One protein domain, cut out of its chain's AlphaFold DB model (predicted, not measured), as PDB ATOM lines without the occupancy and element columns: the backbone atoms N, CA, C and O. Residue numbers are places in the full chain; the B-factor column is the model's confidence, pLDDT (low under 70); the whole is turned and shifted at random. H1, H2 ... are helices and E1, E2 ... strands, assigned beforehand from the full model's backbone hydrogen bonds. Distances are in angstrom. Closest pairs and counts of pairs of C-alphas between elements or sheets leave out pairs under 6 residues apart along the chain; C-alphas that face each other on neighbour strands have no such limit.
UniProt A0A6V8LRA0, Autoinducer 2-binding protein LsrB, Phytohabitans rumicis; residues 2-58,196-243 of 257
ATOM      1  N   SER A   2      46.221   8.016 -30.065       82.75
ATOM      2  CA  SER A   2      47.000   9.242 -30.354       82.75
ATOM      3  C   SER A   2      46.186  10.542 -30.259       82.75
ATOM      4  O   SER A   2      46.652  11.509 -29.662       82.75
ATOM      5  N   TYR A   3      44.952  10.555 -30.772       94.12
ATOM      6  CA  TYR A   3      44.082  11.737 -30.717       94.12
ATOM      7  C   TYR A   3      43.626  12.093 -29.296       94.12
ATOM      8  O   TYR A   3      43.699  13.255 -28.920       94.12
ATOM      9  N   ILE A   4      43.236  11.104 -28.480       95.06
ATOM     10  CA  ILE A   4      42.820  11.335 -27.083       95.06
ATOM     11  C   ILE A   4      43.981  11.937 -26.293       95.06
ATOM     12  O   ILE A   4      43.814  12.964 -25.655       95.06
ATOM     13  N   ASN A   5      45.183  11.366 -26.418       93.44
ATOM     14  CA  ASN A   5      46.368  11.887 -25.733       93.44
ATOM     15  C   ASN A   5      46.712  13.317 -26.174       93.44
ATOM     16  O   ASN A   5      47.127  14.124 -25.349       93.44
ATOM     17  N   THR A   6      46.521  13.633 -27.459       96.06
ATOM     18  CA  THR A   6      46.719  14.991 -27.987       96.06
ATOM     19  C   THR A   6      45.726  15.970 -27.360       96.06
ATOM     20  O   THR A   6      46.140  17.012 -26.865       96.06
ATOM     21  N   LEU A   7      44.438  15.614 -27.308       96.31
ATOM     22  CA  LEU A   7      43.395  16.435 -26.680       96.31
ATOM     23  C   LEU A   7      43.641  16.629 -25.177       96.31
ATOM     24  O   LEU A   7      43.457  17.734 -24.665       96.31
ATOM     25  N   THR A   8      44.120  15.589 -24.488       94.75
ATOM     26  CA  THR A   8      44.540  15.667 -23.083       94.75
ATOM     27  C   THR A   8      45.700  16.643 -22.901       94.75
ATOM     28  O   THR A   8      45.650  17.495 -22.023       94.75
ATOM     29  N   GLN A   9      46.737  16.565 -23.742       95.69
ATOM     30  CA  GLN A   9      47.885  17.483 -23.679       95.69
ATOM     31  C   GLN A   9      47.504  18.930 -24.010       95.69
ATOM     32  O   GLN A   9      48.114  19.858 -23.487       95.69
ATOM     33  N   GLN A  10      46.490  19.123 -24.853       96.44
ATOM     34  CA  GLN A  10      45.918  20.435 -25.155       96.44
ATOM     35  C   GLN A  10      45.048  20.994 -24.019       96.44
ATOM     36  O   GLN A  10      44.626  22.143 -24.109       96.44
ATOM     37  N   GLY A  11      44.788  20.217 -22.960       95.62
ATOM     38  CA  GLY A  11      43.968  20.649 -21.829       95.62
ATOM     39  C   GLY A  11      42.487  20.779 -22.180       95.62
ATOM     40  O   GLY A  11      41.831  21.697 -21.706       95.62
ATOM     41  N   SER A  12      41.968  19.899 -23.042       97.75
ATOM     42  CA  SER A  12      40.552  19.927 -23.431       97.75
ATOM     43  C   SER A  12      39.642  19.664 -22.225       97.75
ATOM     44  O   SER A  12      39.762  18.617 -21.590       97.75
ATOM     45  N   ASP A  13      38.684  20.556 -21.957       98.19
ATOM     46  CA  ASP A  13      37.711  20.383 -20.864       98.19
ATOM     47  C   ASP A  13      36.725  19.236 -21.128       98.19
ATOM     48  O   ASP A  13      36.240  18.582 -20.203       98.19
ATOM     49  N   VAL A  14      36.414  18.990 -22.402       98.56
ATOM     50  CA  VAL A  14      35.466  17.968 -22.852       98.56
ATOM     51  C   VAL A  14      36.048  17.215 -24.041       98.56
ATOM     52  O   VAL A  14      36.531  17.822 -24.996       98.56
ATOM     53  N   ILE A  15      35.939  15.889 -24.014       98.50
ATOM     54  CA  ILE A  15      36.233  15.012 -25.148       98.50
ATOM     55  C   ILE A  15      34.968  14.223 -25.479       98.50
ATOM     56  O   ILE A  15      34.494  13.427 -24.668       98.50
ATOM     57  N   VAL A  16      34.442  14.431 -26.687       98.25
ATOM     58  CA  VAL A  16      33.325  13.655 -27.243       98.25
ATOM     59  C   VAL A  16      33.879  12.635 -28.234       98.25
ATOM     60  O   VAL A  16      34.630  13.010 -29.136       98.25
ATOM     61  N   ILE A  17      33.553  11.349 -28.073       96.38
ATOM     62  CA  ILE A  17      34.174  10.275 -28.863       96.38
ATOM     63  C   ILE A  17      33.220   9.116 -29.176       96.38
ATOM     64  O   ILE A  17      32.509   8.642 -28.300       96.38
ATOM     65  N   SER A  18      33.233   8.625 -30.417       94.31
ATOM     66  CA  SER A  18      32.634   7.328 -30.771       94.31
ATOM     67  C   SER A  18      33.728   6.265 -30.722       94.31
ATOM     68  O   SER A  18      34.800   6.435 -31.317       94.31
ATOM     69  N   ALA A  19      33.520   5.222 -29.921       89.12
ATOM     70  CA  ALA A  19      34.536   4.221 -29.628       89.12
ATOM     71  C   ALA A  19      34.520   3.077 -30.650       89.12
ATOM     72  O   ALA A  19      33.541   2.353 -30.772       89.12
ATOM     73  N   ASN A  20      35.652   2.848 -31.319       78.94
ATOM     74  CA  ASN A  20      35.801   1.701 -32.227       78.94
ATOM     75  C   ASN A  20      35.877   0.348 -31.494       78.94
ATOM     76  O   ASN A  20      35.612  -0.688 -32.092       78.94
ATOM     77  N   ASP A  21      36.307   0.349 -30.231       86.44
ATOM     78  CA  ASP A  21      36.381  -0.833 -29.371       86.44
ATOM     79  C   ASP A  21      36.084  -0.408 -27.923       86.44
ATOM     80  O   ASP A  21      36.590   0.638 -27.487       86.44
ATOM     81  N   PRO A  22      35.309  -1.202 -27.161       85.06
ATOM     82  CA  PRO A  22      34.844  -0.785 -25.846       85.06
ATOM     83  C   PRO A  22      35.939  -0.700 -24.772       85.06
ATOM     84  O   PRO A  22      35.723  -0.071 -23.735       85.06
ATOM     85  N   ASN A  23      37.108  -1.309 -24.996       91.75
ATOM     86  CA  ASN A  23      38.196  -1.422 -24.021       91.75
ATOM     87  C   ASN A  23      39.472  -0.689 -24.452       91.75
ATOM     88  O   ASN A  23      40.174  -0.112 -23.619       91.75
ATOM     89  N   ALA A  24      39.797  -0.709 -25.748       90.25
ATOM     90  CA  ALA A  24      41.112  -0.333 -26.268       90.25
ATOM     91  C   ALA A  24      41.513   1.119 -25.960       90.25
ATOM     92  O   ALA A  24      42.699   1.445 -25.922       90.25
ATOM     93  N   ILE A  25      40.535   2.002 -25.742       93.44
ATOM     94  CA  ILE A  25      40.766   3.421 -25.443       93.44
ATOM     95  C   ILE A  25      40.592   3.785 -23.964       93.44
ATOM     96  O   ILE A  25      40.887   4.921 -23.597       93.44
ATOM     97  N   CYS A  26      40.195   2.844 -23.098       96.12
ATOM     98  CA  CYS A  26      39.909   3.115 -21.685       96.12
ATOM     99  C   CYS A  26      41.115   3.666 -20.914       96.12
ATOM    100  O   CYS A  26      40.955   4.578 -20.107       96.12
ATOM    101  N   GLY A  27      42.331   3.183 -21.193       96.81
ATOM    102  CA  GLY A  27      43.547   3.719 -20.566       96.81
ATOM    103  C   GLY A  27      43.798   5.192 -20.916       96.81
ATOM    104  O   GLY A  27      44.062   6.003 -20.031       96.81
ATOM    105  N   ALA A  28      43.650   5.557 -22.194       97.25
ATOM    106  CA  ALA A  28      43.814   6.938 -22.660       97.25
ATOM    107  C   ALA A  28      42.696   7.859 -22.139       97.25
ATOM    108  O   ALA A  28      42.959   8.983 -21.723       97.25
ATOM    109  N   ILE A  29      41.455   7.363 -22.105       97.50
ATOM    110  CA  ILE A  29      40.319   8.065 -21.497       97.50
ATOM    111  C   ILE A  29      40.570   8.313 -20.005       97.50
ATOM    112  O   ILE A  29      40.351   9.421 -19.521       97.50
ATOM    113  N   GLY A  30      41.074   7.314 -19.277       97.12
ATOM    114  CA  GLY A  30      41.413   7.449 -17.862       97.12
ATOM    115  C   GLY A  30      42.439   8.556 -17.613       97.12
ATOM    116  O   GLY A  30      42.259   9.359 -16.702       97.12
ATOM    117  N   GLN A  31      43.468   8.659 -18.461       96.56
ATOM    118  CA  GLN A  31      44.446   9.751 -18.398       96.56
ATOM    119  C   GLN A  31      43.813  11.119 -18.683       96.56
ATOM    120  O   GLN A  31      44.110  12.081 -17.980       96.56
ATOM    121  N   ALA A  32      42.915  11.211 -19.670       97.44
ATOM    122  CA  ALA A  32      42.183  12.446 -19.953       97.44
ATOM    123  C   ALA A  32      41.351  12.909 -18.746       97.44
ATOM    124  O   ALA A  32      41.435  14.068 -18.343       97.44
ATOM    125  N   ARG A  33      40.620  11.981 -18.115       97.44
ATOM    126  CA  ARG A  33      39.800  12.256 -16.924       97.44
ATOM    127  C   ARG A  33      40.641  12.653 -15.715       97.44
ATOM    128  O   ARG A  33      40.280  13.582 -15.002       97.44
ATOM    129  N   GLN A  34      41.792  12.008 -15.508       96.12
ATOM    130  CA  GLN A  34      42.765  12.419 -14.483       96.12
ATOM    131  C   GLN A  34      43.317  13.829 -14.737       96.12
ATOM    132  O   GLN A  34      43.591  14.554 -13.784       96.12
ATOM    133  N   GLY A  35      43.442  14.227 -16.006       94.94
ATOM    134  CA  GLY A  35      43.788  15.588 -16.424       94.94
ATOM    135  C   GLY A  35      42.648  16.608 -16.307       94.94
ATOM    136  O   GLY A  35      42.866  17.774 -16.615       94.94
ATOM    137  N   GLY A  36      41.456  16.195 -15.862       95.75
ATOM    138  CA  GLY A  36      40.296  17.063 -15.640       95.75
ATOM    139  C   GLY A  36      39.243  17.042 -16.751       95.75
ATOM    140  O   GLY A  36      38.150  17.566 -16.540       95.75
ATOM    141  N   ALA A  37      39.519  16.399 -17.890       98.06
ATOM    142  CA  ALA A  37      38.576  16.337 -19.001       98.06
ATOM    143  C   ALA A  37      37.324  15.524 -18.635       98.06
ATOM    144  O   ALA A  37      37.412  14.458 -18.021       98.06
ATOM    145  N   LYS A  38      36.154  15.985 -19.080       98.56
ATOM    146  CA  LYS A  38      34.922  15.189 -19.093       98.56
ATOM    147  C   LYS A  38      34.840  14.399 -20.386       98.56
ATOM    148  O   LYS A  38      34.997  14.962 -21.469       98.56
ATOM    149  N   VAL A  39      34.590  13.100 -20.287       98.44
ATOM    150  CA  VAL A  39      34.546  12.209 -21.447       98.44
ATOM    151  C   VAL A  39      33.123  11.732 -21.684       98.44
ATOM    152  O   VAL A  39      32.555  11.004 -20.869       98.44
ATOM    153  N   VAL A  40      32.581  12.129 -22.834       98.69
ATOM    154  CA  VAL A  40      31.268  11.712 -23.327       98.69
ATOM    155  C   VAL A  40      31.473  10.783 -24.510       98.69
ATOM    156  O   VAL A  40      32.053  11.176 -25.523       98.69
ATOM    157  N   THR A  41      30.999   9.551 -24.404       98.25
ATOM    158  CA  THR A  41      30.901   8.676 -25.572       98.25
ATOM    159  C   THR A  41      29.593   8.950 -26.307       98.25
ATOM    160  O   THR A  41      28.594   9.331 -25.697       98.25
ATOM    161  N   PHE A  42      29.574   8.792 -27.627       97.31
ATOM    162  CA  PHE A  42      28.357   8.914 -28.436       97.31
ATOM    163  C   PHE A  42      28.406   7.923 -29.594       97.31
ATOM    164  O   PHE A  42      29.503   7.565 -30.017       97.31
ATOM    165  N   ASP A  43      27.247   7.508 -30.110       89.19
ATOM    166  CA  ASP A  43      27.106   6.516 -31.194       89.19
ATOM    167  C   ASP A  43      27.600   5.099 -30.824       89.19
ATOM    168  O   ASP A  43      26.794   4.176 -30.753       89.19
ATOM    169  N   SER A  44      28.886   4.935 -30.503       85.50
ATOM    170  CA  SER A  44      29.480   3.696 -29.990       85.50
ATOM    171  C   SER A  44      30.125   3.929 -28.616       85.50
ATOM    172  O   SER A  44      30.981   4.806 -28.465       85.50
ATOM    173  N   ASP A  45      29.704   3.158 -27.604       94.44
ATOM    174  CA  ASP A  45      30.156   3.317 -26.211       94.44
ATOM    175  C   ASP A  45      31.472   2.572 -25.921       94.44
ATOM    176  O   ASP A  45      31.871   1.627 -26.606       94.44
ATOM    177  N   THR A  46      32.129   2.982 -24.842       93.31
ATOM    178  CA  THR A  46      33.128   2.180 -24.137       93.31
ATOM    179  C   THR A  46      32.484   1.345 -23.032       93.31
ATOM    180  O   THR A  46      31.296   1.472 -22.750       93.31
ATOM    181  N   ASN A  47      33.275   0.552 -22.310       92.75
ATOM    182  CA  ASN A  47      32.836   0.089 -20.996       92.75
ATOM    183  C   ASN A  47      32.453   1.267 -20.098       92.75
ATOM    184  O   ASN A  47      33.083   2.334 -20.128       92.75
ATOM    185  N   LYS A  48      31.451   1.036 -19.247       94.94
ATOM    186  CA  LYS A  48      30.830   2.117 -18.489       94.94
ATOM    187  C   LYS A  48      31.752   2.843 -17.517       94.94
ATOM    188  O   LYS A  48      31.607   4.040 -17.304       94.94
ATOM    189  N   ASP A  49      32.745   2.140 -16.994       94.75
ATOM    190  CA  ASP A  49      33.675   2.703 -16.018       94.75
ATOM    191  C   ASP A  49      34.707   3.645 -16.664       94.75
ATOM    192  O   ASP A  49      35.362   4.432 -15.975       94.75
ATOM    193  N   CYS A  50      34.848   3.604 -17.995       94.38
ATOM    194  CA  CYS A  50      35.837   4.400 -18.709       94.38
ATOM    195  C   CYS A  50      35.375   5.853 -18.893       94.38
ATOM    196  O   CYS A  50      36.162   6.767 -18.660       94.38
ATOM    197  N   ARG A  51      34.106   6.086 -19.238       97.81
ATOM    198  CA  ARG A  51      33.541   7.416 -19.550       97.81
ATOM    199  C   ARG A  51      32.712   8.009 -18.408       97.81
ATOM    200  O   ARG A  51      32.354   7.304 -17.470       97.81
ATOM    201  N   ASP A  52      32.385   9.295 -18.511       98.44
ATOM    202  CA  ASP A  52      31.479   9.974 -17.574       98.44
ATOM    203  C   ASP A  52      30.005   9.840 -17.990       98.44
ATOM    204  O   ASP A  52      29.126   9.764 -17.137       98.44
ATOM    205  N   LEU A  53      29.728   9.794 -19.298       98.50
ATOM    206  CA  LEU A  53      28.375   9.662 -19.836       98.50
ATOM    207  C   LEU A  53      28.401   9.062 -21.246       98.50
ATOM    208  O   LEU A  53      29.331   9.334 -22.005       98.50
ATOM    209  N   PHE A  54      27.370   8.298 -21.605       98.56
ATOM    210  CA  PHE A  54      27.145   7.810 -22.966       98.56
ATOM    211  C   PHE A  54      25.870   8.412 -23.551       98.56
ATOM    212  O   PHE A  54      24.802   8.322 -22.947       98.56
ATOM    213  N   VAL A  55      25.968   8.995 -24.744       98.31
ATOM    214  CA  VAL A  55      24.820   9.456 -25.526       98.31
ATOM    215  C   VAL A  55      24.487   8.433 -26.610       98.31
ATOM    216  O   VAL A  55      25.164   8.330 -27.633       98.31
ATOM    217  N   ASN A  56      23.406   7.696 -26.379       96.56
ATOM    218  CA  ASN A  56      22.866   6.698 -27.290       96.56
ATOM    219  C   ASN A  56      21.827   7.333 -28.227       96.56
ATOM    220  O   ASN A  56      20.973   8.099 -27.785       96.56
ATOM    221  N   GLN A  57      21.846   6.985 -29.511       93.88
ATOM    222  CA  GLN A  57      20.856   7.441 -30.488       93.88
ATOM    223  C   GLN A  57      19.449   6.923 -30.177       93.88
ATOM    224  O   GLN A  57      18.489   7.690 -30.165       93.88
ATOM    225  N   VAL A  58      19.328   5.621 -29.939       94.31
ATOM    226  CA  VAL A  58      18.064   4.902 -29.796       94.31
ATOM    227  C   VAL A  58      18.350   3.599 -29.053       94.31
ATOM    228  O   VAL A  58      19.353   2.931 -29.299       94.31
ATOM    229  N   PRO A 196      21.876  12.200 -37.009       93.38
ATOM    230  CA  PRO A 196      23.228  12.267 -36.450       93.38
ATOM    231  C   PRO A 196      23.607  13.668 -35.956       93.38
ATOM    232  O   PRO A 196      24.395  13.802 -35.021       93.38
ATOM    233  N   ALA A 197      23.029  14.719 -36.550       95.00
ATOM    234  CA  ALA A 197      23.274  16.087 -36.109       95.00
ATOM    235  C   ALA A 197      22.711  16.329 -34.704       95.00
ATOM    236  O   ALA A 197      23.379  16.951 -33.880       95.00
ATOM    237  N   ASP A 198      21.519  15.804 -34.403       97.00
ATOM    238  CA  ASP A 198      20.927  15.931 -33.069       97.00
ATOM    239  C   ASP A 198      21.660  15.050 -32.044       97.00
ATOM    240  O   ASP A 198      21.810  15.456 -30.893       97.00
ATOM    241  N   LEU A 199      22.215  13.907 -32.467       97.38
ATOM    242  CA  LEU A 199      23.079  13.080 -31.620       97.38
ATOM    243  C   LEU A 199      24.347  13.836 -31.186       97.38
ATOM    244  O   LEU A 199      24.652  13.909 -29.996       97.38
ATOM    245  N   GLY A 200      25.063  14.443 -32.138       97.75
ATOM    246  CA  GLY A 200      26.236  15.271 -31.838       97.75
ATOM    247  C   GLY A 200      25.883  16.513 -31.011       97.75
ATOM    248  O   GLY A 200      26.617  16.875 -30.092       97.75
ATOM    249  N   TYR A 201      24.730  17.130 -31.287       98.31
ATOM    250  CA  TYR A 201      24.210  18.262 -30.520       98.31
ATOM    251  C   TYR A 201      23.986  17.878 -29.052       98.31
ATOM    252  O   TYR A 201      24.470  18.563 -28.151       98.31
ATOM    253  N   LEU A 202      23.308  16.758 -28.796       98.75
ATOM    254  CA  LEU A 202      23.073  16.260 -27.444       98.75
ATOM    255  C   LEU A 202      24.385  15.923 -26.722       98.75
ATOM    256  O   LEU A 202      24.553  16.309 -25.566       98.75
ATOM    257  N   ALA A 203      25.335  15.276 -27.404       98.69
ATOM    258  CA  ALA A 203      26.644  14.949 -26.838       98.69
ATOM    259  C   ALA A 203      27.440  16.197 -26.423       98.69
ATOM    260  O   ALA A 203      28.030  16.220 -25.340       98.69
ATOM    261  N   ALA A 204      27.399  17.262 -27.228       98.56
ATOM    262  CA  ALA A 204      28.027  18.535 -26.883       98.56
ATOM    263  C   ALA A 204      27.394  19.178 -25.635       98.56
ATOM    264  O   ALA A 204      28.116  19.610 -24.735       98.56
ATOM    265  N   TYR A 205      26.058  19.201 -25.538       98.75
ATOM    266  CA  TYR A 205      25.362  19.740 -24.361       98.75
ATOM    267  C   TYR A 205      25.606  18.904 -23.102       98.75
ATOM    268  O   TYR A 205      25.820  19.472 -22.033       98.75
ATOM    269  N   ALA A 206      25.626  17.576 -23.223       98.69
ATOM    270  CA  ALA A 206      25.948  16.692 -22.109       98.69
ATOM    271  C   ALA A 206      27.375  16.935 -21.593       98.69
ATOM    272  O   ALA A 206      27.588  17.075 -20.389       98.69
ATOM    273  N   GLY A 207      28.347  17.069 -22.503       98.62
ATOM    274  CA  GLY A 207      29.731  17.385 -22.153       98.62
ATOM    275  C   GLY A 207      29.872  18.738 -21.454       98.62
ATOM    276  O   GLY A 207      30.520  18.829 -20.412       98.62
ATOM    277  N   ALA A 208      29.200  19.776 -21.962       98.62
ATOM    278  CA  ALA A 208      29.180  21.094 -21.329       98.62
ATOM    279  C   ALA A 208      28.519  21.068 -19.937       98.62
ATOM    280  O   ALA A 208      29.014  21.702 -19.002       98.62
ATOM    281  N   ALA A 209      27.429  20.314 -19.771       98.69
ATOM    282  CA  ALA A 209      26.745  20.164 -18.489       98.69
ATOM    283  C   ALA A 209      27.620  19.433 -17.448       98.69
ATOM    284  O   ALA A 209      27.630  19.820 -16.279       98.69
ATOM    285  N   LEU A 210      28.418  18.444 -17.870       98.69
ATOM    286  CA  LEU A 210      29.420  17.793 -17.017       98.69
ATOM    287  C   LEU A 210      30.573  18.738 -16.651       98.69
ATOM    288  O   LEU A 210      30.989  18.782 -15.493       98.69
ATOM    289  N   ALA A 211      31.114  19.480 -17.622       98.25
ATOM    290  CA  ALA A 211      32.279  20.346 -17.408       98.25
ATOM    291  C   ALA A 211      31.953  21.553 -16.518       98.25
ATOM    292  O   ALA A 211      32.767  21.958 -15.693       98.25
ATOM    293  N   SER A 212      30.734  22.081 -16.630       97.88
ATOM    294  CA  SER A 212      30.225  23.160 -15.773       97.88
ATOM    295  C   SER A 212      29.768  22.695 -14.385       97.88
ATOM    296  O   SER A 212      29.442  23.530 -13.543       97.88
ATOM    297  N   GLY A 213      29.729  21.382 -14.131       97.69
ATOM    298  CA  GLY A 213      29.272  20.813 -12.862       97.69
ATOM    299  C   GLY A 213      27.756  20.863 -12.647       97.69
ATOM    300  O   GLY A 213      27.308  20.653 -11.523       97.69
ATOM    301  N   MET A 214      26.961  21.127 -13.693       97.88
ATOM    302  CA  MET A 214      25.492  21.066 -13.616       97.88
ATOM    303  C   MET A 214      24.989  19.638 -13.388       97.88
ATOM    304  O   MET A 214      23.967  19.443 -12.736       97.88
ATOM    305  N   ILE A 215      25.711  18.655 -13.925       98.44
ATOM    306  CA  ILE A 215      25.475  17.227 -13.716       98.44
ATOM    307  C   ILE A 215      26.783  16.522 -13.373       98.44
ATOM    308  O   ILE A 215      27.873  16.982 -13.719       98.44
ATOM    309  N   THR A 216      26.670  15.376 -12.711       97.31
ATOM    310  CA  THR A 216      27.795  14.493 -12.381       97.31
ATOM    311  C   THR A 216      27.806  13.203 -13.201       97.31
ATOM    312  O   THR A 216      28.786  12.465 -13.137       97.31
ATOM    313  N   GLY A 217      26.755  12.946 -13.984       96.62
ATOM    314  CA  GLY A 217      26.599  11.724 -14.777       96.62
ATOM    315  C   GLY A 217      25.777  10.649 -14.065       96.62
ATOM    316  O   GLY A 217      25.749   9.503 -14.514       96.62
ATOM    317  N   LYS A 218      25.135  10.976 -12.938       97.56
ATOM    318  CA  LYS A 218      24.377  10.010 -12.136       97.56
ATOM    319  C   LYS A 218      22.971   9.819 -12.682       97.56
ATOM    320  O   LYS A 218      22.324  10.766 -13.118       97.56
ATOM    321  N   GLU A 219      22.487   8.587 -12.583       98.12
ATOM    322  CA  GLU A 219      21.109   8.244 -12.917       98.12
ATOM    323  C   GLU A 219      20.111   9.145 -12.168       98.12
ATOM    324  O   GLU A 219      20.264   9.425 -10.977       98.12
ATOM    325  N   GLY A 220      19.094   9.611 -12.890       98.19
ATOM    326  CA  GLY A 220      18.052  10.509 -12.398       98.19
ATOM    327  C   GLY A 220      18.386  12.001 -12.492       98.19
ATOM    328  O   GLY A 220      17.468  12.818 -12.395       98.19
ATOM    329  N   GLU A 221      19.649  12.387 -12.714       98.56
ATOM    330  CA  GLU A 221      19.996  13.788 -12.981       98.56
ATOM    331  C   GLU A 221      19.407  14.260 -14.317       98.56
ATOM    332  O   GLU A 221      19.176  13.472 -15.240       98.56
ATOM    333  N   LYS A 222      19.175  15.570 -14.424       98.56
ATOM    334  CA  LYS A 222      18.560  16.201 -15.590       98.56
ATOM    335  C   LYS A 222      19.390  17.365 -16.098       98.56
ATOM    336  O   LYS A 222      19.999  18.082 -15.309       98.56
ATOM    337  N   PHE A 223      19.363  17.591 -17.407       98.56
ATOM    338  CA  PHE A 223      19.976  18.761 -18.034       98.56
ATOM    339  C   PHE A 223      19.190  19.196 -19.274       98.56
ATOM    340  O   PHE A 223      18.483  18.403 -19.892       98.56
ATOM    341  N   THR A 224      19.310  20.472 -19.645       98.44
ATOM    342  CA  THR A 224      18.686  21.014 -20.863       98.44
ATOM    343  C   THR A 224      19.677  20.994 -22.025       98.44
ATOM    344  O   THR A 224      20.757  21.574 -21.933       98.44
ATOM    345  N   ALA A 225      19.288  20.379 -23.138       98.12
ATOM    346  CA  ALA A 225      20.054  20.263 -24.373       98.12
ATOM    347  C   ALA A 225      19.522  21.213 -25.464       98.12
ATOM    348  O   ALA A 225      19.117  20.791 -26.548       98.12
ATOM    349  N   GLY A 226      19.492  22.520 -25.177       97.62
ATOM    350  CA  GLY A 226      19.094  23.569 -26.127       97.62
ATOM    351  C   GLY A 226      17.762  23.280 -26.835       97.62
ATOM    352  O   GLY A 226      16.743  23.080 -26.178       97.62
ATOM    353  N   LYS A 227      17.771  23.233 -28.179       97.19
ATOM    354  CA  LYS A 227      16.565  22.968 -28.993       97.19
ATOM    355  C   LYS A 227      15.929  21.589 -28.758       97.19
ATOM    356  O   LYS A 227      14.782  21.398 -29.142       97.19
ATOM    357  N   LEU A 228      16.669  20.636 -28.181       97.00
ATOM    358  CA  LEU A 228      16.193  19.273 -27.932       97.00
ATOM    359  C   LEU A 228      15.435  19.147 -26.597       97.00
ATOM    360  O   LEU A 228      14.842  18.109 -26.333       97.00
ATOM    361  N   GLY A 229      15.414  20.198 -25.768       98.00
ATOM    362  CA  GLY A 229      14.684  20.207 -24.498       98.00
ATOM    363  C   GLY A 229      15.436  19.534 -23.346       98.00
ATOM    364  O   GLY A 229      16.665  19.537 -23.310       98.00
ATOM    365  N   GLU A 230      14.701  19.028 -22.355       98.25
ATOM    366  CA  GLU A 230      15.264  18.411 -21.146       98.25
ATOM    367  C   GLU A 230      15.512  16.908 -21.341       98.25
ATOM    368  O   GLU A 230      14.648  16.187 -21.834       98.25
ATOM    369  N   TYR A 231      16.670  16.435 -20.881       98.44
ATOM    370  CA  TYR A 231      17.046  15.024 -20.846       98.44
ATOM    371  C   TYR A 231      17.281  14.558 -19.414       98.44
ATOM    372  O   TYR A 231      17.753  15.319 -18.571       98.44
ATOM    373  N   THR A 232      16.973  13.286 -19.159       98.44
ATOM    374  CA  THR A 232      17.269  12.594 -17.897       98.44
ATOM    375  C   THR A 232      18.334  11.533 -18.143       98.44
ATOM    376  O   THR A 232      18.264  10.806 -19.136       98.44
ATOM    377  N   ILE A 233      19.313  11.441 -17.247       98.50
ATOM    378  CA  ILE A 233      20.342  10.403 -17.275       98.50
ATOM    379  C   ILE A 233      19.731   9.101 -16.757       98.50
ATOM    380  O   ILE A 233      19.179   9.059 -15.658       98.50
ATOM    381  N   GLY A 234      19.802   8.045 -17.557       97.75
ATOM    382  CA  GLY A 234      19.353   6.707 -17.196       97.75
ATOM    383  C   GLY A 234      20.435   5.878 -16.507       97.75
ATOM    384  O   GLY A 234      21.506   6.373 -16.141       97.75
ATOM    385  N   ALA A 235      20.142   4.587 -16.359       96.38
ATOM    386  CA  ALA A 235      21.071   3.604 -15.821       96.38
ATOM    387  C   ALA A 235      22.407   3.600 -16.577       96.38
ATOM    388  O   ALA A 235      22.478   3.932 -17.762       96.38
ATOM    389  N   ASP A 236      23.474   3.230 -15.867       96.69
ATOM    390  CA  ASP A 236      24.847   3.176 -16.384       96.69
ATOM    391  C   ASP A 236      25.337   4.489 -17.025       96.69
ATOM    392  O   ASP A 236      26.241   4.471 -17.862       96.69
ATOM    393  N   SER A 237      24.778   5.633 -16.617       97.88
ATOM    394  CA  SER A 237      25.114   6.959 -17.158       97.88
ATOM    395  C   SER A 237      24.807   7.081 -18.653       97.88
ATOM    396  O   SER A 237      25.581   7.667 -19.409       97.88
ATOM    397  N   VAL A 238      23.685   6.506 -19.094       98.06
ATOM    398  CA  VAL A 238      23.231   6.560 -20.490       98.06
ATOM    399  C   VAL A 238      22.146   7.616 -20.668       98.06
ATOM    400  O   VAL A 238      21.147   7.626 -19.955       98.06
ATOM    401  N   VAL A 239      22.301   8.473 -21.672       98.12
ATOM    402  CA  VAL A 239      21.264   9.390 -22.156       98.12
ATOM    403  C   VAL A 239      20.845   8.932 -23.544       98.12
ATOM    404  O   VAL A 239      21.687   8.755 -24.418       98.12
ATOM    405  N   VAL A 240      19.547   8.735 -23.759       97.88
ATOM    406  CA  VAL A 240      19.006   8.317 -25.059       97.88
ATOM    407  C   VAL A 240      18.435   9.535 -25.772       97.88
ATOM    408  O   VAL A 240      17.569  10.201 -25.210       97.88
ATOM    409  N   LEU A 241      18.887   9.811 -27.000       97.31
ATOM    410  CA  LEU A 241      18.434  10.940 -27.821       97.31
ATOM    411  C   LEU A 241      16.915  10.921 -28.028       97.31
ATOM    412  O   LEU A 241      16.273  11.965 -27.913       97.31
ATOM    413  N   GLY A 242      16.343   9.749 -28.308       94.50
ATOM    414  CA  GLY A 242      14.898   9.588 -28.404       94.50
ATOM    415  C   GLY A 242      14.462   8.316 -29.135       94.50
ATOM    416  O   GLY A 242      15.265   7.400 -29.335       94.50
ATOM    417  N   PRO A 243      13.177   8.233 -29.527       94.81
ATOM    418  CA  PRO A 243      12.705   7.192 -30.434       94.81
ATOM    419  C   PRO A 243      13.339   7.343 -31.831       94.81
ATOM    420  O   PRO A 243      13.801   8.437 -32.176       94.81
TER     421      PRO A 243
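This is residues 2 to 58 and 196 to 243 of the 257 residues of the protein "Autoinducer 2-binding protein LsrB" of Phytohabitans rumicis (UniProt A0A6V8LRA0). A twisted sheet of four parallel strands, E1, E2, E3 and E6, forms the middle, with the long helix H3 covering one face and the shorter H2 on the opposite face towards the E1 edge. H1 lies side by side with H2 at that end, and a small hairpin of E4 and E5 lies at the other end, by H3 and the E6 edge. The printed part has 105 residues with three named helices and six named strands, in the order H1 E1 H2 E2 E3 H3 E4 E5 E6, and its class is mixed, helices and strands. It is compact, with a radius of gyration of the C-alphas of 12.6 A and a rounded outline of 34 by 26 by 24 A.

H1 is residues 2 to 9, beginning at C-alpha 2 at (47.000, 9.242, -30.354). E1 is residues 14 to 17, H2 is residues 26 to 34 and 12.1 A long, E2 is residues 38 to 42 and 13.0 A long, and E3 is residues 53 to 56. After the cut, H3 is residues 196 to 211, 22.6 A from C-alpha 196 at (23.228, 12.267, -36.450) to C-alpha 211. E4 is residues 222 to 224, E5 is residues 230 to 232, and E6 is residues 238 to 240, ending at C-alpha 240 at (19.006, 8.317, -25.059).

The larger sheet runs E1 E2 E3 E6, and from edge to edge the strands' lines turn by 69 degrees. E1 and E2 are parallel, with N 15 and O 38 at 2.9 A; E2 and E3 are parallel, with N 55 and O 41 at 2.8 A; E3 and E6 are parallel, with N 239 and O 54 at 2.8 A. H3 is on this sheet over E2 and E3 at a height of 7.3 A, and runs along the strands; the closest C-alphas of H3 and E2 are those of Gly 207 and Val 40, 6.0 A apart. H2 is on the opposite face, over E2 at a height of 9.9 A, with only just enough of the sheet's C-alphas near it, 6, to fit a local plane; the C-alphas of Arg 33 and Val 39 come closest, at 6.9 A. E1, H2 and E2 form a strand-helix-strand unit, two parallel neighbour strands with a helix between, whose crossover is right-handed. H1 touches H2 at a shallow tilt of 11 degrees, the same way, closest at the C-alphas of Thr 8 and Ala 32, 5.1 A apart; H1 only grazes the sheet. The hairpin E4 and E5 is antiparallel, with N 231 and O 223 at 2.9 A. The closest C-alphas of H3 and E4 are those of Ala 209 and Phe 223, 6.9 A apart. In H1, H2 and H3 every O i to N i+4 pair is within hydrogen-bond range.

The two C-alphas farthest apart are those of Gln 9 and Pro 243, at 37.3 A. Residues 59 to 195 are not printed, and C-alphas 58 and 196 are 11.2 A apart across the cut. Of the links that are printed whole, none is long. The mean pLDDT of the printed part is 96.1, and no printed residue is under 70.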